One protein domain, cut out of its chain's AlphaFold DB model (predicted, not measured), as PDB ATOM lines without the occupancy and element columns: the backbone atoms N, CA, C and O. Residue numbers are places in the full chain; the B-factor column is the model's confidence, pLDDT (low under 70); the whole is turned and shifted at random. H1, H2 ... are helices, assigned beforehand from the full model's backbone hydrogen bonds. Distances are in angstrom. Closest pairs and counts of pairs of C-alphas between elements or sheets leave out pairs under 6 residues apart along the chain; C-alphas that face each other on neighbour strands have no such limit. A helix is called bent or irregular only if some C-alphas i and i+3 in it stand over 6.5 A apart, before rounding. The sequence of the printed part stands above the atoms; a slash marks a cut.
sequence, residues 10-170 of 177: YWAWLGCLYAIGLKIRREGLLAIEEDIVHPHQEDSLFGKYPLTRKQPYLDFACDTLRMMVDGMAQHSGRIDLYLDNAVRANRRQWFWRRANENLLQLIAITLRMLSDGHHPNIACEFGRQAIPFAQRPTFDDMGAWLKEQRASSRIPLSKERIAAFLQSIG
ATOM      1  N   TYR A  10      12.471   2.970 -10.238       94.62
ATOM      2  CA  TYR A  10      12.707   2.193 -11.460       94.62
ATOM      3  C   TYR A  10      14.115   1.595 -11.498       94.62
ATOM      4  O   TYR A  10      14.274   0.408 -11.767       94.62
ATOM      5  N   TRP A  11      15.128   2.398 -11.176       92.88
ATOM      6  CA  TRP A  11      16.518   1.944 -11.119       92.88
ATOM      7  C   TRP A  11      16.729   0.909 -10.014       92.88
ATOM      8  O   TRP A  11      17.338  -0.129 -10.260       92.88
ATOM      9  N   ALA A  12      16.164   1.148  -8.827       92.88
ATOM     10  CA  ALA A  12      16.229   0.195  -7.723       92.88
ATOM     11  C   ALA A  12      15.630  -1.171  -8.103       92.88
ATOM     12  O   ALA A  12      16.259  -2.202  -7.872       92.88
ATOM     13  N   TRP A  13      14.457  -1.185  -8.745       95.94
ATOM     14  CA  TRP A  13      13.820  -2.424  -9.191       95.94
ATOM     15  C   TRP A  13      14.577  -3.119 -10.328       95.94
ATOM     16  O   TRP A  13      14.732  -4.337 -10.273       95.94
ATOM     17  N   LEU A  14      15.117  -2.382 -11.306       95.19
ATOM     18  CA  LEU A  14      15.973  -2.964 -12.351       95.19
ATOM     19  C   LEU A  14      17.208  -3.651 -11.753       95.19
ATOM     20  O   LEU A  14      17.500  -4.791 -12.100       95.19
ATOM     21  N   GLY A  15      17.907  -2.993 -10.824       93.31
ATOM     22  CA  GLY A  15      19.082  -3.573 -10.165       93.31
ATOM     23  C   GLY A  15      18.745  -4.779  -9.295       93.31
ATOM     24  O   GLY A  15      19.435  -5.796  -9.353       93.31
ATOM     25  N   CYS A  16      17.655  -4.697  -8.529       95.06
ATOM     26  CA  CYS A  16      17.195  -5.797  -7.688       95.06
ATOM     27  C   CYS A  16      16.844  -7.033  -8.521       95.06
ATOM     28  O   CYS A  16      17.351  -8.121  -8.253       95.06
ATOM     29  N   LEU A  17      16.036  -6.872  -9.572       96.81
ATOM     30  CA  LEU A  17      15.624  -7.978 -10.442       96.81
ATOM     31  C   LEU A  17      16.796  -8.537 -11.252       96.81
ATOM     32  O   LEU A  17      16.884  -9.748 -11.459       96.81
ATOM     33  N   TYR A  18      17.746  -7.686 -11.642       96.00
ATOM     34  CA  TYR A  18      19.000  -8.130 -12.232       96.00
ATOM     35  C   TYR A  18      19.804  -9.023 -11.278       96.00
ATOM     36  O   TYR A  18      20.247 -10.105 -11.670       96.00
ATOM     37  N   ALA A  19      19.970  -8.598 -10.022       94.50
ATOM     38  CA  ALA A  19      20.690  -9.356  -9.002       94.50
ATOM     39  C   ALA A  19      19.990 -10.684  -8.667       94.50
ATOM     40  O   ALA A  19      20.661 -11.712  -8.571       94.50
ATOM     41  N   ILE A  20      18.655 -10.683  -8.582       95.69
ATOM     42  CA  ILE A  20      17.826 -11.891  -8.452       95.69
ATOM     43  C   ILE A  20      18.094 -12.837  -9.626       95.69
ATOM     44  O   ILE A  20      18.474 -13.986  -9.416       95.69
ATOM     45  N   GLY A  21      17.989 -12.349 -10.865       95.38
ATOM     46  CA  GLY A  21      18.241 -13.158 -12.056       95.38
ATOM     47  C   GLY A  21      19.662 -13.731 -12.105       95.38
ATOM     48  O   GLY A  21      19.857 -14.875 -12.513       95.38
ATOM     49  N   LEU A  22      20.670 -12.972 -11.663       94.56
ATOM     50  CA  LEU A  22      22.040 -13.476 -11.543       94.56
ATOM     51  C   LEU A  22      22.164 -14.573 -10.478       94.56
ATOM     52  O   LEU A  22      22.833 -15.573 -10.741       94.56
ATOM     53  N   LYS A  23      21.530 -14.405  -9.310       93.94
ATOM     54  CA  LYS A  23      21.538 -15.401  -8.229       93.94
ATOM     55  C   LYS A  23      20.857 -16.696  -8.674       93.94
ATOM     56  O   LYS A  23      21.484 -17.747  -8.593       93.94
ATOM     57  N   ILE A  24      19.670 -16.607  -9.286       93.62
ATOM     58  CA  ILE A  24      18.941 -17.757  -9.855       93.62
ATOM     59  C   ILE A  24      19.816 -18.531 -10.845       93.62
ATOM     60  O   ILE A  24      19.863 -19.756 -10.819       93.62
ATOM     61  N   ARG A  25      20.543 -17.837 -11.725       92.00
ATOM     62  CA  ARG A  25      21.397 -18.503 -12.721       92.00
ATOM     63  C   ARG A  25      22.669 -19.108 -12.142       92.00
ATOM     64  O   ARG A  25      23.204 -20.036 -12.740       92.00
ATOM     65  N   ARG A  26      23.194 -18.548 -11.051       91.19
ATOM     66  CA  ARG A  26      24.435 -19.011 -10.417       91.19
ATOM     67  C   ARG A  26      24.188 -20.171  -9.457       91.19
ATOM     68  O   ARG A  26      24.987 -21.095  -9.426       91.19
ATOM     69  N   GLU A  27      23.120 -20.088  -8.675       91.62
ATOM     70  CA  GLU A  27      22.865 -20.960  -7.521       91.62
ATOM     71  C   GLU A  27      21.566 -21.767  -7.664       91.62
ATOM     72  O   GLU A  27      21.295 -22.651  -6.859       91.62
ATOM     73  N   GLY A  28      20.776 -21.508  -8.707       89.19
ATOM     74  CA  GLY A  28      19.476 -22.134  -8.917       89.19
ATOM     75  C   GLY A  28      18.328 -21.337  -8.300       89.19
ATOM     76  O   GLY A  28      18.515 -20.363  -7.572       89.19
ATOM     77  N   LEU A  29      17.105 -21.758  -8.618       89.25
ATOM     78  CA  LEU A  29      15.890 -21.039  -8.237       89.25
ATOM     79  C   LEU A  29      15.603 -21.085  -6.731       89.25
ATOM     80  O   LEU A  29      15.068 -20.128  -6.196       89.25
ATOM     81  N   LEU A  30      16.006 -22.147  -6.032       91.00
ATOM     82  CA  LEU A  30      15.822 -22.253  -4.579       91.00
ATOM     83  C   LEU A  30      16.701 -21.260  -3.801       91.00
ATOM     84  O   LEU A  30      16.378 -20.890  -2.680       91.00
ATOM     85  N   ALA A  31      17.786 -20.762  -4.400       91.81
ATOM     86  CA  ALA A  31      18.730 -19.883  -3.713       91.81
ATOM     87  C   ALA A  31      18.127 -18.530  -3.292       91.81
ATOM     88  O   ALA A  31      18.683 -17.855  -2.430       91.81
ATOM     89  N   ILE A  32      17.020 -18.112  -3.910       94.44
ATOM     90  CA  ILE A  32      16.318 -16.862  -3.579       94.44
ATOM     91  C   ILE A  32      15.221 -17.049  -2.522       94.44
ATOM     92  O   ILE A  32      14.585 -16.068  -2.154       94.44
ATOM     93  N   GLU A  33      14.979 -18.269  -2.036       93.88
ATOM     94  CA  GLU A  33      13.898 -18.561  -1.085       93.88
ATOM     95  C   GLU A  33      13.996 -17.690   0.174       93.88
ATOM     96  O   GLU A  33      13.038 -17.007   0.534       93.88
ATOM     97  N   GLU A  34      15.180 -17.609   0.780       92.31
ATOM     98  CA  GLU A  34      15.392 -16.813   1.992       92.31
ATOM     99  C   GLU A  34      15.185 -15.307   1.757       92.31
ATOM    100  O   GLU A  34      14.578 -14.627   2.584       92.31
ATOM    101  N   ASP A  35      15.570 -14.797   0.580       94.12
ATOM    102  CA  ASP A  35      15.317 -13.403   0.194       94.12
ATOM    103  C   ASP A  35      13.811 -13.090   0.102       94.12
ATOM    104  O   ASP A  35      13.398 -11.956   0.341       94.12
ATOM    105  N   ILE A  36      12.987 -14.082  -0.255       95.19
ATOM    106  CA  ILE A  36      11.535 -13.947  -0.452       95.19
ATOM    107  C   ILE A  36      10.759 -14.172   0.852       95.19
ATOM    108  O   ILE A  36       9.709 -13.560   1.074       95.19
ATOM    109  N   VAL A  37      11.245 -15.068   1.711       93.75
ATOM    110  CA  VAL A  37      10.660 -15.334   3.032       93.75
ATOM    111  C   VAL A  37      10.973 -14.183   3.992       93.75
ATOM    112  O   VAL A  37      10.102 -13.767   4.760       93.75
ATOM    113  N   HIS A  38      12.173 -13.599   3.900       94.44
ATOM    114  CA  HIS A  38      12.633 -12.522   4.777       94.44
ATOM    115  C   HIS A  38      13.081 -11.250   4.017       94.44
ATOM    116  O   HIS A  38      14.190 -10.750   4.219       94.44
ATOM    117  N   PRO A  39      12.201 -10.617   3.212       94.38
ATOM    118  CA  PRO A  39      12.573  -9.517   2.309       94.38
ATOM    119  C   PRO A  39      12.959  -8.203   3.011       94.38
ATOM    120  O   PRO A  39      13.489  -7.274   2.398       94.38
ATOM    121  N   HIS A  40      12.664  -8.081   4.305       93.25
ATOM    122  CA  HIS A  40      12.999  -6.894   5.091       93.25
ATOM    123  C   HIS A  40      14.384  -6.969   5.741       93.25
ATOM    124  O   HIS A  40      14.863  -5.944   6.225       93.25
ATOM    125  N   GLN A  41      15.052  -8.128   5.719       90.44
ATOM    126  CA  GLN A  41      16.429  -8.250   6.200       90.44
ATOM    127  C   GLN A  41      17.377  -7.407   5.338       90.44
ATOM    128  O   GLN A  41      17.157  -7.229   4.135       90.44
ATOM    129  N   GLU A  42      18.421  -6.850   5.949       85.62
ATOM    130  CA  GLU A  42      19.424  -6.030   5.251       85.62
ATOM    131  C   GLU A  42      20.233  -6.839   4.239       85.62
ATOM    132  O   GLU A  42      20.486  -6.354   3.136       85.62
ATOM    133  N   ASP A  43      20.524  -8.097   4.568       86.25
ATOM    134  CA  ASP A  43      21.293  -9.000   3.712       86.25
ATOM    135  C   ASP A  43      20.503  -9.528   2.508       86.25
ATOM    136  O   ASP A  43      21.108  -9.962   1.516       86.25
ATOM    137  N   SER A  44      19.167  -9.437   2.556       91.56
ATOM    138  CA  SER A  44      18.311  -9.834   1.441       91.56
ATOM    139  C   SER A  44      18.581  -8.980   0.199       91.56
ATOM    140  O   SER A  44      18.986  -7.813   0.274       91.56
ATOM    141  N   LEU A  45      18.297  -9.527  -0.979       92.31
ATOM    142  CA  LEU A  45      18.390  -8.783  -2.234       92.31
ATOM    143  C   LEU A  45      17.523  -7.519  -2.211       92.31
ATOM    144  O   LEU A  45      17.984  -6.475  -2.659       92.31
ATOM    145  N   PHE A  46      16.334  -7.564  -1.609       94.12
ATOM    146  CA  PHE A  46      15.484  -6.381  -1.436       94.12
ATOM    147  C   PHE A  46      16.060  -5.376  -0.430       94.12
ATOM    148  O   PHE A  46      15.785  -4.181  -0.518       94.12
ATOM    149  N   GLY A  47      16.885  -5.828   0.516       88.94
ATOM    150  CA  GLY A  47      17.577  -4.955   1.456       88.94
ATOM    151  C   GLY A  47      18.681  -4.115   0.848       88.94
ATOM    152  O   GLY A  47      18.805  -2.935   1.176       88.94
ATOM    153  N   LYS A  48      19.383  -4.674  -0.135       88.06
ATOM    154  CA  LYS A  48      20.399  -3.958  -0.920       88.06
ATOM    155  C   LYS A  48      19.807  -2.831  -1.770       88.06
ATOM    156  O   LYS A  48      20.531  -1.919  -2.163       88.06
ATOM    157  N   TYR A  49      18.497  -2.861  -2.021       90.81
ATOM    158  CA  TYR A  49      17.769  -1.842  -2.775       90.81
ATOM    159  C   TYR A  49      16.582  -1.296  -1.961       90.81
ATOM    160  O   TYR A  49      15.438  -1.605  -2.271       90.81
ATOM    161  N   PRO A  50      16.782  -0.414  -0.962       88.94
ATOM    162  CA  PRO A  50      15.736  -0.042   0.005       88.94
ATOM    163  C   PRO A  50      14.399   0.435  -0.593       88.94
ATOM    164  O   PRO A  50      13.339   0.236   0.002       88.94
ATOM    165  N   LEU A  51      14.419   1.044  -1.786       91.06
ATOM    166  CA  LEU A  51      13.210   1.485  -2.492       91.06
ATOM    167  C   LEU A  51      12.310   0.331  -2.968       91.06
ATOM    168  O   LEU A  51      11.124   0.569  -3.203       91.06
ATOM    169  N   THR A  52      12.826  -0.895  -3.084       93.50
ATOM    170  CA  THR A  52      12.040  -2.077  -3.465       93.50
ATOM    171  C   THR A  52      11.210  -2.624  -2.313       93.50
ATOM    172  O   THR A  52      10.255  -3.349  -2.553       93.50
ATOM    173  N   ARG A  53      11.494  -2.232  -1.065       91.88
ATOM    174  CA  ARG A  53      10.700  -2.646   0.102       91.88
ATOM    175  C   ARG A  53       9.360  -1.914   0.231       91.88
ATOM    176  O   ARG A  53       8.596  -2.174   1.156       91.88
ATOM    177  N   LYS A  54       9.078  -0.956  -0.657       90.44
ATOM    178  CA  LYS A  54       7.823  -0.206  -0.631       90.44
ATOM    179  C   LYS A  54       6.680  -1.082  -1.114       90.44
ATOM    180  O   LYS A  54       6.700  -1.590  -2.236       90.44
ATOM    181  N   GLN A  55       5.642  -1.157  -0.292       87.00
ATOM    182  CA  GLN A  55       4.384  -1.719  -0.734       87.00
ATOM    183  C   GLN A  55       3.739  -0.823  -1.798       87.00
ATOM    184  O   GLN A  55       3.885   0.403  -1.763       87.00
ATOM    185  N   PRO A  56       3.041  -1.419  -2.767       89.38
ATOM    186  CA  PRO A  56       2.674  -2.837  -2.797       89.38
ATOM    187  C   PRO A  56       3.571  -3.677  -3.745       89.38
ATOM    188  O   PRO A  56       3.347  -4.850  -4.000       89.38
ATOM    189  N   TYR A  57       4.641  -3.078  -4.273       92.44
ATOM    190  CA  TYR A  57       5.547  -3.712  -5.238       92.44
ATOM    191  C   TYR A  57       6.308  -4.912  -4.675       92.44
ATOM    192  O   TYR A  57       6.565  -5.863  -5.413       92.44
ATOM    193  N   LEU A  58       6.670  -4.854  -3.388       93.69
ATOM    194  CA  LEU A  58       7.375  -5.942  -2.721       93.69
ATOM    195  C   LEU A  58       6.527  -7.214  -2.697       93.69
ATOM    196  O   LEU A  58       6.992  -8.242  -3.179       93.69
ATOM    197  N   ASP A  59       5.286  -7.126  -2.210       91.38
ATOM    198  CA  ASP A  59       4.366  -8.269  -2.157       91.38
ATOM    199  C   ASP A  59       4.158  -8.875  -3.546       91.38
ATOM    200  O   ASP A  59       4.286 -10.081  -3.729       91.38
ATOM    201  N   PHE A  60       3.946  -8.021  -4.552       91.44
ATOM    202  CA  PHE A  60       3.781  -8.456  -5.937       91.44
ATOM    203  C   PHE A  60       4.991  -9.247  -6.462       91.44
ATOM    204  O   PHE A  60       4.833 -10.300  -7.088       91.44
ATOM    205  N   ALA A  61       6.205  -8.749  -6.211       94.50
ATOM    206  CA  ALA A  61       7.427  -9.428  -6.622       94.50
ATOM    207  C   ALA A  61       7.622 -10.744  -5.856       94.50
ATOM    208  O   ALA A  61       7.894 -11.768  -6.477       94.50
ATOM    209  N   CYS A  62       7.452 -10.730  -4.531       94.12
ATOM    210  CA  CYS A  62       7.609 -11.910  -3.688       94.12
ATOM    211  C   CYS A  62       6.617 -13.015  -4.057       94.12
ATOM    212  O   CYS A  62       7.039 -14.152  -4.224       94.12
ATOM    213  N   ASP A  63       5.336 -12.705  -4.250       91.06
ATOM    214  CA  ASP A  63       4.329 -13.707  -4.616       91.06
ATOM    215  C   ASP A  63       4.611 -14.327  -5.992       91.06
ATOM    216  O   ASP A  63       4.516 -15.545  -6.161       91.06
ATOM    217  N   THR A  64       5.054 -13.514  -6.956       91.88
ATOM    218  CA  THR A  64       5.490 -14.016  -8.268       91.88
ATOM    219  C   THR A  64       6.702 -14.941  -8.129       91.88
ATOM    220  O   THR A  64       6.737 -16.020  -8.719       91.88
ATOM    221  N   LEU A  65       7.703 -14.541  -7.343       93.69
ATOM    222  CA  LEU A  65       8.912 -15.334  -7.131       93.69
ATOM    223  C   LEU A  65       8.622 -16.631  -6.359       93.69
ATOM    224  O   LEU A  65       9.198 -17.658  -6.705       93.69
ATOM    225  N   ARG A  66       7.691 -16.632  -5.394       91.50
ATOM    226  CA  ARG A  66       7.211 -17.862  -4.732       91.50
ATOM    227  C   ARG A  66       6.608 -18.829  -5.739       91.50
ATOM    228  O   ARG A  66       7.000 -19.985  -5.766       91.50
ATOM    229  N   MET A  67       5.759 -18.348  -6.653       88.44
ATOM    230  CA  MET A  67       5.217 -19.201  -7.721       88.44
ATOM    231  C   MET A  67       6.307 -19.827  -8.602       88.44
ATOM    232  O   MET A  67       6.124 -20.937  -9.110       88.44
ATOM    233  N   MET A  68       7.426 -19.125  -8.806       90.19
ATOM    234  CA  MET A  68       8.587 -19.681  -9.499       90.19
ATOM    235  C   MET A  68       9.253 -20.772  -8.648       90.19
ATOM    236  O   MET A  68       9.430 -21.885  -9.142       90.19
ATOM    237  N   VAL A  69       9.580 -20.470  -7.386       91.12
ATOM    238  CA  VAL A  69      10.258 -21.375  -6.436       91.12
ATOM    239  C   VAL A  69       9.456 -22.655  -6.185       91.12
ATOM    240  O   VAL A  69      10.016 -23.743  -6.292       91.12
ATOM    241  N   ASP A  70       8.144 -22.543  -5.971       86.19
ATOM    242  CA  ASP A  70       7.233 -23.662  -5.688       86.19
ATOM    243  C   ASP A  70       7.034 -24.607  -6.892       86.19
ATOM    244  O   ASP A  70       6.252 -25.556  -6.835       86.19
ATOM    245  N   GLY A  71       7.673 -24.335  -8.036       74.62
ATOM    246  CA  GLY A  71       7.521 -25.117  -9.265       74.62
ATOM    247  C   GLY A  71       6.175 -24.908  -9.969       74.62
ATOM    248  O   GLY A  71       5.931 -25.477 -11.035       74.62
ATOM    249  N   MET A  72       5.314 -24.033  -9.445       65.06
ATOM    250  CA  MET A  72       4.010 -23.713 -10.033       65.06
ATOM    251  C   MET A  72       4.131 -22.988 -11.382       65.06
ATOM    252  O   MET A  72       3.177 -22.986 -12.165       65.06
ATOM    253  N   ALA A  73       5.302 -22.418 -11.683       61.00
ATOM    254  CA  ALA A  73       5.637 -21.814 -12.971       61.00
ATOM    255  C   ALA A  73       6.009 -22.826 -14.077       61.00
ATOM    256  O   ALA A  73       6.046 -22.448 -15.243       61.00
ATOM    257  N   GLN A  74       6.251 -24.106 -13.758       58.97
ATOM    258  CA  GLN A  74       6.701 -25.112 -14.742       58.97
ATOM    259  C   GLN A  74       5.627 -25.490 -15.778       58.97
ATOM    260  O   GLN A  74       5.928 -26.110 -16.796       58.97
ATOM    261  N   HIS A  75       4.372 -25.105 -15.544       61.06
ATOM    262  CA  HIS A  75       3.301 -25.265 -16.521       61.06
ATOM    263  C   HIS A  75       3.208 -24.008 -17.392       61.06
ATOM    264  O   HIS A  75       2.952 -22.909 -16.890       61.06
ATOM    265  N   SER A  76       3.366 -24.201 -18.702       67.00
ATOM    266  CA  SER A  76       3.320 -23.151 -19.726       67.00
ATOM    267  C   SER A  76       2.190 -22.136 -19.489       67.00
ATOM    268  O   SER A  76       1.019 -22.507 -19.402       67.00
ATOM    269  N   GLY A  77       2.538 -20.849 -19.399       72.75
ATOM    270  CA  GLY A  77       1.592 -19.724 -19.351       72.75
ATOM    271  C   GLY A  77       0.931 -19.428 -17.997       72.75
ATOM    272  O   GLY A  77       0.169 -18.465 -17.901       72.75
ATOM    273  N   ARG A  78       1.201 -20.193 -16.926       76.25
ATOM    274  CA  ARG A  78       0.611 -19.907 -15.598       76.25
ATOM    275  C   ARG A  78       1.102 -18.593 -14.996       76.25
ATOM    276  O   ARG A  78       0.301 -17.866 -14.411       76.25
ATOM    277  N   ILE A  79       2.396 -18.299 -15.135       84.62
ATOM    278  CA  ILE A  79       2.973 -17.062 -14.602       84.62
ATOM    279  C   ILE A  79       2.431 -15.841 -15.353       84.62
ATOM    280  O   ILE A  79       2.065 -14.859 -14.722       84.62
ATOM    281  N   ASP A  80       2.267 -15.952 -16.674       83.75
ATOM    282  CA  ASP A  80       1.706 -14.905 -17.532       83.75
ATOM    283  C   ASP A  80       0.289 -14.552 -17.100       83.75
ATOM    284  O   ASP A  80      -0.034 -13.386 -16.884       83.75
ATOM    285  N   LEU A  81      -0.543 -15.579 -16.901       83.69
ATOM    286  CA  LEU A  81      -1.911 -15.402 -16.443       83.69
ATOM    287  C   LEU A  81      -1.961 -14.732 -15.066       83.69
ATOM    288  O   LEU A  81      -2.788 -13.846 -14.852       83.69
ATOM    289  N   TYR A  82      -1.101 -15.144 -14.130       85.56
ATOM    290  CA  TYR A  82      -1.030 -14.518 -12.811       85.56
ATOM    291  C   TYR A  82      -0.591 -13.056 -12.907       85.56
ATOM    292  O   TYR A  82      -1.277 -12.195 -12.367       85.56
ATOM    293  N   LEU A  83       0.498 -12.766 -13.621       85.75
ATOM    294  CA  LEU A  83       1.056 -11.422 -13.760       85.75
ATOM    295  C   LEU A  83       0.060 -10.466 -14.421       85.75
ATOM    296  O   LEU A  83      -0.203  -9.387 -13.887       85.75
ATOM    297  N   ASP A  84      -0.565 -10.886 -15.521       85.00
ATOM    298  CA  ASP A  84      -1.597 -10.101 -16.194       85.00
ATOM    299  C   ASP A  84      -2.789  -9.848 -15.273       85.00
ATOM    300  O   ASP A  84      -3.288  -8.722 -15.185       85.00
ATOM    301  N   ASN A  85      -3.249 -10.877 -14.556       83.38
ATOM    302  CA  ASN A  85      -4.372 -10.741 -13.636       83.38
ATOM    303  C   ASN A  85      -4.029  -9.865 -12.437       83.38
ATOM    304  O   ASN A  85      -4.853  -9.040 -12.062       83.38
ATOM    305  N   ALA A  86      -2.841  -9.997 -11.860       80.94
ATOM    306  CA  ALA A  86      -2.392  -9.208 -10.726       80.94
ATOM    307  C   ALA A  86      -2.270  -7.728 -11.110       80.94
ATOM    308  O   ALA A  86      -2.851  -6.870 -10.445       80.94
ATOM    309  N   VAL A  87      -1.643  -7.409 -12.250       83.25
ATOM    310  CA  VAL A  87      -1.555  -6.018 -12.717       83.25
ATOM    311  C   VAL A  87      -2.937  -5.453 -13.080       83.25
ATOM    312  O   VAL A  87      -3.257  -4.317 -12.721       83.25
ATOM    313  N   ARG A  88      -3.815  -6.237 -13.721       78.19
ATOM    314  CA  ARG A  88      -5.196  -5.810 -14.028       78.19
ATOM    315  C   ARG A  88      -6.060  -5.654 -12.775       78.19
ATOM    316  O   ARG A  88      -6.857  -4.719 -12.697       78.19
ATOM    317  N   ALA A  89      -5.929  -6.551 -11.802       69.00
ATOM    318  CA  ALA A  89      -6.664  -6.519 -10.541       69.00
ATOM    319  C   ALA A  89      -6.230  -5.333  -9.677       69.00
ATOM    320  O   ALA A  89      -7.084  -4.700  -9.049       69.00
ATOM    321  N   ASN A  90      -4.950  -4.951  -9.735       67.00
ATOM    322  CA  ASN A  90      -4.435  -3.746  -9.086       67.00
ATOM    323  C   ASN A  90      -5.177  -2.478  -9.534       67.00
ATOM    324  O   ASN A  90      -5.393  -1.576  -8.727       67.00
ATOM    325  N   ARG A  91      -5.683  -2.433 -10.775       60.88
ATOM    326  CA  ARG A  91      -6.512  -1.319 -11.268       60.88
ATOM    327  C   ARG A  91      -7.858  -1.196 -10.534       60.88
ATOM    328  O   ARG A  91      -8.467  -0.128 -10.533       60.88
ATOM    329  N   ARG A  92      -8.351  -2.280  -9.924       57.66
ATOM    330  CA  ARG A  92      -9.685  -2.356  -9.301       57.66
ATOM    331  C   ARG A  92      -9.646  -2.366  -7.773       57.66
ATOM    332  O   ARG A  92     -10.564  -1.830  -7.155       57.66
ATOM    333  N   GLN A  93      -8.608  -2.935  -7.162       61.66
ATOM    334  CA  GLN A  93      -8.516  -3.072  -5.706       61.66
ATOM    335  C   GLN A  93      -8.100  -1.765  -5.015       61.66
ATOM    336  O   GLN A  93      -7.143  -1.108  -5.417       61.66
ATOM    337  N   TRP A  94      -8.795  -1.397  -3.931       51.41
ATOM    338  CA  TRP A  94      -8.585  -0.123  -3.227       51.41
ATOM    339  C   TRP A  94      -7.162   0.031  -2.658       51.41
ATOM    340  O   TRP A  94      -6.609   1.129  -2.700       51.41
ATOM    341  N   PHE A  95      -6.564  -1.077  -2.204       58.53
ATOM    342  CA  PHE A  95      -5.218  -1.133  -1.627       58.53
ATOM    343  C   PHE A  95      -4.124  -0.775  -2.650       58.53
ATOM    344  O   PHE A  95      -3.124  -0.152  -2.305       58.53
ATOM    345  N   TRP A  96      -4.359  -1.066  -3.934       62.34
ATOM    346  CA  TRP A  96      -3.397  -0.878  -5.026       62.34
ATOM    347  C   TRP A  96      -3.668   0.361  -5.891       62.34
ATOM    348  O   TRP A  96      -2.873   0.684  -6.769       62.34
ATOM    349  N   ARG A  97      -4.743   1.118  -5.623       64.25
ATOM    350  CA  ARG A  97      -5.166   2.274  -6.445       64.25
ATOM    351  C   ARG A  97      -4.124   3.385  -6.599       64.25
ATOM    352  O   ARG A  97      -4.237   4.189  -7.518       64.25
ATOM    353  N   ARG A  98      -3.154   3.474  -5.687       72.31
ATOM    354  CA  ARG A  98      -2.086   4.490  -5.709       72.31
ATOM    355  C   ARG A  98      -0.755   3.952  -6.239       72.31
ATOM    356  O   ARG A  98       0.207   4.713  -6.315       72.31
ATOM    357  N   ALA A  99      -0.680   2.669  -6.592       83.56
ATOM    358  CA  ALA A  99       0.533   2.102  -7.156       83.56
ATOM    359  C   ALA A  99       0.754   2.612  -8.585       83.56
ATOM    360  O   ALA A  99      -0.133   2.593  -9.434       83.56
ATOM    361  N   ASN A 100       1.980   3.042  -8.855       89.75
ATOM    362  CA  ASN A 100       2.484   3.320 -10.192       89.75
ATOM    363  C   ASN A 100       2.426   2.054 -11.071       89.75
ATOM    364  O   ASN A 100       3.207   1.120 -10.877       89.75
ATOM    365  N   GLU A 101       1.516   2.057 -12.046       88.38
ATOM    366  CA  GLU A 101       1.282   0.949 -12.982       88.38
ATOM    367  C   GLU A 101       2.531   0.613 -13.804       88.38
ATOM    368  O   GLU A 101       2.858  -0.558 -13.964       88.38
ATOM    369  N   ASN A 102       3.296   1.616 -14.242       92.75
ATOM    370  CA  ASN A 102       4.518   1.392 -15.020       92.75
ATOM    371  C   ASN A 102       5.584   0.635 -14.221       92.75
ATOM    372  O   ASN A 102       6.356  -0.134 -14.787       92.75
ATOM    373  N   LEU A 103       5.641   0.849 -12.903       93.75
ATOM    374  CA  LEU A 103       6.581   0.126 -12.050       93.75
ATOM    375  C   LEU A 103       6.144  -1.328 -11.836       93.75
ATOM    376  O   LEU A 103       6.981  -2.222 -11.896       93.75
ATOM    377  N   LEU A 104       4.842  -1.578 -11.665       93.00
ATOM    378  CA  LEU A 104       4.301  -2.943 -11.635       93.00
ATOM    379  C   LEU A 104       4.563  -3.675 -12.955       93.00
ATOM    380  O   LEU A 104       5.014  -4.815 -12.938       93.00
ATOM    381  N   GLN A 105       4.339  -3.003 -14.086       93.44
ATOM    382  CA  GLN A 105       4.601  -3.549 -15.418       93.44
ATOM    383  C   GLN A 105       6.085  -3.863 -15.629       93.44
ATOM    384  O   GLN A 105       6.413  -4.924 -16.152       93.44
ATOM    385  N   LEU A 106       6.993  -2.994 -15.169       96.12
ATOM    386  CA  LEU A 106       8.431  -3.268 -15.194       96.12
ATOM    387  C   LEU A 106       8.758  -4.567 -14.458       96.12
ATOM    388  O   LEU A 106       9.451  -5.424 -15.010       96.12
ATOM    389  N   ILE A 107       8.264  -4.709 -13.224       96.25
ATOM    390  CA  ILE A 107       8.516  -5.889 -12.391       96.25
ATOM    391  C   ILE A 107       7.942  -7.134 -13.070       96.25
ATOM    392  O   ILE A 107       8.656  -8.120 -13.234       96.25
ATOM    393  N   ALA A 108       6.692  -7.058 -13.535       94.44
ATOM    394  CA  ALA A 108       5.987  -8.158 -14.179       94.44
ATOM    395  C   ALA A 108       6.722  -8.668 -15.424       94.44
ATOM    396  O   ALA A 108       7.056  -9.846 -15.513       94.44
ATOM    397  N   ILE A 109       7.031  -7.769 -16.362       95.19
ATOM    398  CA  ILE A 109       7.705  -8.116 -17.617       95.19
ATOM    399  C   ILE A 109       9.089  -8.706 -17.338       95.19
ATOM    400  O   ILE A 109       9.470  -9.706 -17.940       95.19
ATOM    401  N   THR A 110       9.841  -8.123 -16.403       96.88
ATOM    402  CA  THR A 110      11.182  -8.619 -16.075       96.88
ATOM    403  C   THR A 110      11.120 -10.017 -15.454       96.88
ATOM    404  O   THR A 110      11.881 -10.892 -15.861       96.88
ATOM    405  N   LEU A 111      10.208 -10.254 -14.504       95.38
ATOM    406  CA  LEU A 111      10.043 -11.561 -13.859       95.38
ATOM    407  C   LEU A 111       9.564 -12.633 -14.838       95.38
ATOM    408  O   LEU A 111      10.088 -13.741 -14.802       95.38
ATOM    409  N   ARG A 112       8.666 -12.282 -15.764       93.94
ATOM    410  CA  ARG A 112       8.255 -13.154 -16.872       93.94
ATOM    411  C   ARG A 112       9.445 -13.595 -17.727       93.94
ATOM    412  O   ARG A 112       9.665 -14.778 -17.955       93.94
ATOM    413  N   MET A 113      10.276 -12.647 -18.154       94.38
ATOM    414  CA  MET A 113      11.463 -12.978 -18.947       94.38
ATOM    415  C   MET A 113      12.451 -13.860 -18.166       94.38
ATOM    416  O   MET A 113      13.105 -14.727 -18.745       94.38
ATOM    417  N   LEU A 114      12.572 -13.649 -16.851       93.75
ATOM    418  CA  LEU A 114      13.414 -14.483 -15.991       93.75
ATOM    419  C   LEU A 114      12.845 -15.895 -15.806       93.75
ATOM    420  O   LEU A 114      13.628 -16.845 -15.822       93.75
ATOM    421  N   SER A 115      11.525 -16.057 -15.665       91.62
ATOM    422  CA  SER A 115      10.895 -17.381 -15.573       91.62
ATOM    423  C   SER A 115      11.045 -18.188 -16.856       91.62
ATOM    424  O   SER A 115      11.245 -19.396 -16.785       91.62
ATOM    425  N   ASP A 116      11.054 -17.516 -18.008       89.56
ATOM    426  CA  ASP A 116      11.312 -18.132 -19.317       89.56
ATOM    427  C   ASP A 116      12.801 -18.488 -19.525       89.56
ATOM    428  O   ASP A 116      13.193 -19.046 -20.549       89.56
ATOM    429  N   GLY A 117      13.667 -18.174 -18.554       89.56
ATOM    430  CA  GLY A 117      15.087 -18.526 -18.570       89.56
ATOM    431  C   GLY A 117      15.981 -17.557 -19.349       89.56
ATOM    432  O   GLY A 117      17.172 -17.839 -19.555       89.56
ATOM    433  N   HIS A 118      15.464 -16.394 -19.760       94.00
ATOM    434  CA  HIS A 118      16.269 -15.389 -20.449       94.00
ATOM    435  C   HIS A 118      17.395 -14.836 -19.563       94.00
ATOM    436  O   HIS A 118      17.382 -14.888 -18.331       94.00
ATOM    437  N   HIS A 119      18.437 -14.306 -20.209       94.31
ATOM    438  CA  HIS A 119      19.553 -13.698 -19.493       94.31
ATOM    439  C   HIS A 119      19.094 -12.420 -18.749       94.31
ATOM    440  O   HIS A 119      18.350 -11.637 -19.340       94.31
ATOM    441  N   PRO A 120      19.584 -12.126 -17.524       95.31
ATOM    442  CA  PRO A 120      19.094 -11.000 -16.722       95.31
ATOM    443  C   PRO A 120      19.228  -9.633 -17.403       95.31
ATOM    444  O   PRO A 120      18.348  -8.795 -17.250       95.31
ATOM    445  N   ASN A 121      20.277  -9.424 -18.214       93.56
ATOM    446  CA  ASN A 121      20.391  -8.213 -19.044       93.56
ATOM    447  C   ASN A 121      19.187  -8.067 -19.988       93.56
ATOM    448  O   ASN A 121      18.600  -6.998 -20.062       93.56
ATOM    449  N   ILE A 122      18.810  -9.147 -20.686       94.50
ATOM    450  CA  ILE A 122      17.696  -9.136 -21.644       94.50
ATOM    451  C   ILE A 122      16.391  -8.879 -20.893       94.50
ATOM    452  O   ILE A 122      15.626  -8.008 -21.288       94.50
ATOM    453  N   ALA A 123      16.166  -9.573 -19.774       96.06
ATOM    454  CA  ALA A 123      14.982  -9.361 -18.946       96.06
ATOM    455  C   ALA A 123      14.835  -7.893 -18.501       96.06
ATOM    456  O   ALA A 123      13.753  -7.318 -18.619       96.06
ATOM    457  N   CYS A 124      15.932  -7.259 -18.068       95.62
ATOM    458  CA  CYS A 124      15.931  -5.848 -17.681       95.62
ATOM    459  C   CYS A 124      15.654  -4.907 -18.862       95.62
ATOM    460  O   CYS A 124      14.997  -3.889 -18.669       95.62
ATOM    461  N   GLU A 125      16.095  -5.235 -20.082       95.00
ATOM    462  CA  GLU A 125      15.762  -4.438 -21.272       95.00
ATOM    463  C   GLU A 125      14.268  -4.427 -21.573       95.00
ATOM    464  O   GLU A 125      13.706  -3.368 -21.863       95.00
ATOM    465  N   PHE A 126      13.603  -5.575 -21.454       95.50
ATOM    466  CA  PHE A 126      12.150  -5.635 -21.587       95.50
ATOM    467  C   PHE A 126      11.461  -4.851 -20.460       95.50
ATOM    468  O   PHE A 126      10.558  -4.057 -20.726       95.50
ATOM    469  N   GLY A 127      11.940  -4.966 -19.216       95.75
ATOM    470  CA  GLY A 127      11.453  -4.150 -18.099       95.75
ATOM    471  C   GLY A 127      11.613  -2.640 -18.326       95.75
ATOM    472  O   GLY A 127      10.700  -1.859 -18.049       95.75
ATOM    473  N   ARG A 128      12.742  -2.207 -18.902       95.25
ATOM    474  CA  ARG A 128      13.043  -0.800 -19.219       95.25
ATOM    475  C   ARG A 128      12.007  -0.180 -20.158       95.25
ATOM    476  O   ARG A 128      11.718   1.015 -20.056       95.25
ATOM    477  N   GLN A 129      11.412  -0.976 -21.047       94.19
ATOM    478  CA  GLN A 129      10.375  -0.524 -21.978       94.19
ATOM    479  C   GLN A 129       9.052  -0.155 -21.295       94.19
ATOM    480  O   GLN A 129       8.265   0.579 -21.895       94.19
ATOM    481  N   ALA A 130       8.816  -0.579 -20.051       93.25
ATOM    482  CA  ALA A 130       7.655  -0.156 -19.268       93.25
ATOM    483  C   ALA A 130       7.837   1.228 -18.615       93.25
ATOM    484  O   ALA A 130       6.866   1.841 -18.179       93.25
ATOM    485  N   ILE A 131       9.064   1.759 -18.549       93.88
ATOM    486  CA  ILE A 131       9.351   3.027 -17.862       93.88
ATOM    487  C   ILE A 131       8.907   4.215 -18.735       93.88
ATOM    488  O   ILE A 131       9.232   4.226 -19.930       93.88
ATOM    489  N   PRO A 132       8.228   5.244 -18.184       93.06
ATOM    490  CA  PRO A 132       7.898   6.466 -18.917       93.06
ATOM    491  C   PRO A 132       9.138   7.143 -19.501       93.06
ATOM    492  O   PRO A 132      10.174   7.188 -18.844       93.06
ATOM    493  N   PHE A 133       9.018   7.732 -20.694       90.38
ATOM    494  CA  PHE A 133      10.150   8.299 -21.442       90.38
ATOM    495  C   PHE A 133      11.055   9.216 -20.601       90.38
ATOM    496  O   PHE A 133      12.266   9.041 -20.606       90.38
ATOM    497  N   ALA A 134      10.474  10.116 -19.802       89.06
ATOM    498  CA  ALA A 134      11.220  11.075 -18.980       89.06
ATOM    499  C   ALA A 134      12.082  10.442 -17.867       89.06
ATOM    500  O   ALA A 134      12.991  11.085 -17.357       89.06
ATOM    501  N   GLN A 135      11.778   9.209 -17.456       90.12
ATOM    502  CA  GLN A 135      12.489   8.494 -16.388       90.12
ATOM    503  C   GLN A 135      13.202   7.247 -16.911       90.12
ATOM    504  O   GLN A 135      13.844   6.534 -16.139       90.12
ATOM    505  N   ARG A 136      13.056   6.959 -18.211       90.50
ATOM    506  CA  ARG A 136      13.571   5.752 -18.836       90.50
ATOM    507  C   ARG A 136      15.089   5.870 -18.968       90.50
ATOM    508  O   ARG A 136      15.558   6.767 -19.664       90.50
ATOM    509  N   PRO A 137      15.851   4.943 -18.371       90.38
ATOM    510  CA  PRO A 137      17.275   4.814 -18.633       90.38
ATOM    511  C   PRO A 137      17.552   4.672 -20.129       90.38
ATOM    512  O   PRO A 137      16.804   3.984 -20.840       90.38
ATOM    513  N   THR A 138      18.650   5.249 -20.608       90.31
ATOM    514  CA  THR A 138      19.164   4.850 -21.919       90.31
ATOM    515  C   THR A 138      19.679   3.410 -21.844       90.31
ATOM    516  O   THR A 138      19.924   2.871 -20.760       90.31
ATOM    517  N   PHE A 139      19.782   2.758 -23.002       86.81
ATOM    518  CA  PHE A 139      20.311   1.397 -23.089       86.81
ATOM    519  C   PHE A 139      21.745   1.330 -22.540       86.81
ATOM    520  O   PHE A 139      22.056   0.483 -21.703       86.81
ATOM    521  N   ASP A 140      22.589   2.278 -22.952       87.56
ATOM    522  CA  ASP A 140      23.999   2.316 -22.569       87.56
ATOM    523  C   ASP A 140      24.180   2.617 -21.078       87.56
ATOM    524  O   ASP A 140      24.929   1.905 -20.405       87.56
ATOM    525  N   ASP A 141      23.438   3.590 -20.534       88.19
ATOM    526  CA  ASP A 141      23.518   3.942 -19.109       88.19
ATOM    527  C   ASP A 141      23.090   2.767 -18.227       88.19
ATOM    528  O   ASP A 141      23.756   2.433 -17.244       88.19
ATOM    529  N   MET A 142      21.984   2.102 -18.587       88.88
ATOM    530  CA  MET A 142      21.510   0.944 -17.837       88.88
ATOM    531  C   MET A 142      22.509  -0.209 -17.925       88.88
ATOM    532  O   MET A 142      22.847  -0.812 -16.907       88.88
ATOM    533  N   GLY A 143      23.010  -0.502 -19.125       86.88
ATOM    534  CA  GLY A 143      23.978  -1.568 -19.343       86.88
ATOM    535  C   GLY A 143      25.284  -1.345 -18.576       86.88
ATOM    536  O   GLY A 143      25.817  -2.292 -17.992       86.88
ATOM    537  N   ALA A 144      25.796  -0.113 -18.552       88.56
ATOM    538  CA  ALA A 144      26.984   0.253 -17.785       88.56
ATOM    539  C   ALA A 144      26.749   0.085 -16.276       88.56
ATOM    540  O   ALA A 144      27.523  -0.600 -15.604       88.56
ATOM    541  N   TRP A 145      25.635   0.612 -15.768       88.19
ATOM    542  CA  TRP A 145      25.290   0.532 -14.352       88.19
ATOM    543  C   TRP A 145      25.066  -0.911 -13.873       88.19
ATOM    544  O   TRP A 145      25.583  -1.310 -12.831       88.19
ATOM    545  N   LEU A 146      24.371  -1.754 -14.644       87.25
ATOM    546  CA  LEU A 146      24.171  -3.167 -14.287       87.25
ATOM    547  C   LEU A 146      25.494  -3.952 -14.261       87.25
ATOM    548  O   LEU A 146      25.689  -4.822 -13.406       87.25
ATOM    549  N   LYS A 147      26.432  -3.640 -15.168       86.12
ATOM    550  CA  LYS A 147      27.783  -4.227 -15.150       86.12
ATOM    551  C   LYS A 147      28.555  -3.821 -13.896       86.12
ATOM    552  O   LYS A 147      29.204  -4.676 -13.294       86.12
ATOM    553  N   GLU A 148      28.461  -2.558 -13.490       85.56
ATOM    554  CA  GLU A 148      29.061  -2.060 -12.251       85.56
ATOM    555  C   GLU A 148      28.460  -2.757 -11.023       85.56
ATOM    556  O   GLU A 148      29.194  -3.281 -10.185       85.56
ATOM    557  N   GLN A 149      27.132  -2.891 -10.963       78.69
ATOM    558  CA  GLN A 149      26.445  -3.614  -9.888       78.69
ATOM    559  C   GLN A 149      26.866  -5.087  -9.811       78.69
ATOM    560  O   GLN A 149      27.050  -5.641  -8.725       78.69
ATOM    561  N   ARG A 150      27.077  -5.744 -10.959       78.94
ATOM    562  CA  ARG A 150      27.637  -7.104 -11.010       78.94
ATOM    563  C   ARG A 150      29.063  -7.171 -10.462       78.94
ATOM    564  O   ARG A 150      29.423  -8.166  -9.836       78.94
ATOM    565  N   ALA A 151      29.895  -6.169 -10.734       75.38
ATOM    566  CA  ALA A 151      31.254  -6.106 -10.202       75.38
ATOM    567  C   ALA A 151      31.247  -5.864  -8.686       75.38
ATOM    568  O   ALA A 151      31.953  -6.554  -7.957       75.38
ATOM    569  N   SER A 152      30.379  -4.967  -8.217       68.44
ATOM    570  CA  SER A 152      30.189  -4.665  -6.798       68.44
ATOM    571  C   SER A 152      29.663  -5.876  -6.018       68.44
ATOM    572  O   SER A 152      30.231  -6.267  -5.008       68.44
ATOM    573  N   SER A 153      28.659  -6.581  -6.548       58.28
ATOM    574  CA  SER A 153      28.127  -7.817  -5.942       58.28
ATOM    575  C   SER A 153      29.080  -9.019  -5.991       58.28
ATOM    576  O   SER A 153      28.873  -9.994  -5.268       58.28
ATOM    577  N   ARG A 154      30.120  -8.977  -6.835       51.44
ATOM    578  CA  ARG A 154      31.211  -9.968  -6.868       51.44
ATOM    579  C   ARG A 154      32.302  -9.687  -5.848       51.44
ATOM    580  O   ARG A 154      33.134 -10.560  -5.626       51.44
ATOM    581  N   ILE A 155      32.319  -8.496  -5.261       40.19
ATOM    582  CA  ILE A 155      33.153  -8.189  -4.113       40.19
ATOM    583  C   ILE A 155      32.373  -8.692  -2.898       40.19
ATOM    584  O   ILE A 155      31.416  -8.038  -2.488       40.19
ATOM    585  N   PRO A 156      32.724  -9.849  -2.308       38.19
ATOM    586  CA  PRO A 156      32.192 -10.158  -0.999       38.19
ATOM    587  C   PRO A 156      32.676  -9.044  -0.067       38.19
ATOM    588  O   PRO A 156      33.880  -8.882   0.131       38.19
ATOM    589  N   LEU A 157      31.758  -8.263   0.500       50.72
ATOM    590  CA  LEU A 157      32.008  -7.594   1.775       50.72
ATOM    591  C   LEU A 157      32.003  -8.698   2.831       50.72
ATOM    592  O   LEU A 157      31.057  -8.866   3.592       50.72
ATOM    593  N   SER A 158      33.032  -9.540   2.788       50.38
ATOM    594  CA  SER A 158      33.270 -10.501   3.843       50.38
ATOM    595  C   SER A 158      33.715  -9.728   5.082       50.38
ATOM    596  O   SER A 158      34.329  -8.657   4.970       50.38
ATOM    597  N   LYS A 159      33.408 -10.251   6.273       52.44
ATOM    598  CA  LYS A 159      33.855  -9.652   7.540       52.44
ATOM    599  C   LYS A 159      35.369  -9.411   7.533       52.44
ATOM    600  O   LYS A 159      35.817  -8.412   8.086       52.44
ATOM    601  N   GLU A 160      36.139 -10.237   6.816       52.59
ATOM    602  CA  GLU A 160      37.585 -10.058   6.655       52.59
ATOM    603  C   GLU A 160      37.970  -8.824   5.823       52.59
ATOM    604  O   GLU A 160      38.988  -8.206   6.113       52.59
ATOM    605  N   ARG A 161      37.183  -8.414   4.817       52.97
ATOM    606  CA  ARG A 161      37.474  -7.192   4.036       52.97
ATOM    607  C   ARG A 161      37.054  -5.919   4.755       52.97
ATOM    608  O   ARG A 161      37.714  -4.901   4.572       52.97
ATOM    609  N   ILE A 162      36.014  -5.979   5.587       58.62
ATOM    610  CA  ILE A 162      35.688  -4.896   6.526       58.62
ATOM    611  C   ILE A 162      36.806  -4.790   7.569       58.62
ATOM    612  O   ILE A 162      37.317  -3.698   7.776       58.62
ATOM    613  N   ALA A 163      37.270  -5.908   8.138       59.41
ATOM    614  CA  ALA A 163      38.393  -5.927   9.077       59.41
ATOM    615  C   ALA A 163      39.705  -5.419   8.449       59.41
ATOM    616  O   ALA A 163      40.392  -4.602   9.053       59.41
ATOM    617  N   ALA A 164      40.021  -5.821   7.214       59.41
ATOM    618  CA  ALA A 164      41.192  -5.333   6.484       59.41
ATOM    619  C   ALA A 164      41.076  -3.845   6.117       59.41
ATOM    620  O   ALA A 164      42.067  -3.120   6.140       59.41
ATOM    621  N   PHE A 165      39.868  -3.369   5.800       58.53
ATOM    622  CA  PHE A 165      39.619  -1.951   5.563       58.53
ATOM    623  C   PHE A 165      39.764  -1.135   6.854       58.53
ATOM    624  O   PHE A 165      40.471  -0.133   6.838       58.53
ATOM    625  N   LEU A 166      39.193  -1.598   7.973       61.50
ATOM    626  CA  LEU A 166      39.335  -0.994   9.306       61.50
ATOM    627  C   LEU A 166      40.801  -0.960   9.775       61.50
ATOM    628  O   LEU A 166      41.264   0.072  10.257       61.50
ATOM    629  N   GLN A 167      41.565  -2.031   9.529       67.06
ATOM    630  CA  GLN A 167      43.016  -2.057   9.746       67.06
ATOM    631  C   GLN A 167      43.757  -1.057   8.849       67.06
ATOM    632  O   GLN A 167      44.679  -0.388   9.307       67.06
ATOM    633  N   SER A 168      43.347  -0.903   7.585       60.22
ATOM    634  CA  SER A 168      43.989   0.038   6.654       60.22
ATOM    635  C   SER A 168      43.759   1.516   6.997       60.22
ATOM    636  O   SER A 168      44.543   2.364   6.577       60.22
ATOM    637  N   ILE A 169      42.721   1.827   7.781       68.69
ATOM    638  CA  ILE A 169      42.426   3.176   8.294       68.69
ATOM    639  C   ILE A 169      42.822   3.354   9.770       68.69
ATOM    640  O   ILE A 169      42.524   4.393  10.354       68.69
ATOM    641  N   GLY A 170      43.515   2.372  10.364       57.47
ATOM    642  CA  GLY A 170      44.052   2.448  11.726       57.47
ATOM    643  C   GLY A 170      42.996   2.460  12.835       57.47
ATOM    644  O   GLY A 170      43.278   2.931  13.933       57.47
TER     645      GLY A 170
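Overview. This is residues 10 to 170 of the 177 residues of an uncharacterized protein of Candidatus Symbiobacter mobilis CR (UniProt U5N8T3). A compact body of helices is built round H1, with H7 and H8 packed along it and H2, H3, H4 and H9 packed on parts of it; H5, H6 and H7 stand side by side as an up-and-down bundle. From this body residues 154 to 170, with H10, stick out as a tail that makes the length. The printed part has 161 residues with ten named helices, H1 to H10 in chain order, and no named strand; its class is all helix. It is compact, with a radius of gyration of the C-alphas of 16.6 A, yet elongated, spanning 58 by 37 by 30 A.

Arrangement. Start at H1, residues 10 to 27, the hub, which touches six helices. Its residues 20 to 24 alone touch H2, residues 29 to 37, at a steep tilt of 47 degrees, closest at C-alphas Ile 24 and Ala 31, 6.5 A. Its residues 16 to 20 alone touch H3, residues 45 to 48, and 12 to 16 alone touch H4, residues 50 to 53; the closest C-alphas are Cys 16 and Leu 45, 6.3 A, and Trp 13 and Thr 52, 6.0 A. Next, H5, residues 57 to 69, touches H2 at C-alphas Ile 36 and Cys 62, 5.5 A. H6, residues 78 to 90, and H7, residues 101 to 115, form a hairpin at a shallow tilt of 8 degrees, closest at C-alphas Leu 83 and Ala 108, 5.9 A. H5, H6 and H7 are a bundle, up and down, each running against the one before. H8, residues 120 to 128, forms a hairpin with H7, closest at C-alphas Leu 106 and Gly 127, 4.3 A. H9, residues 139 to 153, touches H1 at C-alphas Gly 15 and Leu 146, 6.6 A, at a steep tilt of 53 degrees. H10, residues 159 to 168, touches no helix. Every O i to N i+4 pair is within hydrogen-bond range in H1 and H5 to H10; H3 and H4 are too short for one, and H2 has 2 of 5, with 4 of 6 O i to N i+3 pairs.

Along the chain. Find C-alpha 10 at (12.707, 2.193, -11.460); H1 runs 25.6 A from there to C-alpha 27 at (22.865, -20.960, -7.521). H2 is irregular, with C-alphas 31 and 34 7.3 A apart. H7 spans 20.9 A and H9 21.0 A. H10 ends at C-alpha 168, (43.989, 0.038, 6.654).

Size, cuts and confidence. The C-alphas of Arg 92 and Gly 170 are farthest apart, 57.9 A. The printed part has no cut and no long link. Look for pLDDT under 70 at residues 72 to 76, 89 to 97 and 152 to 170.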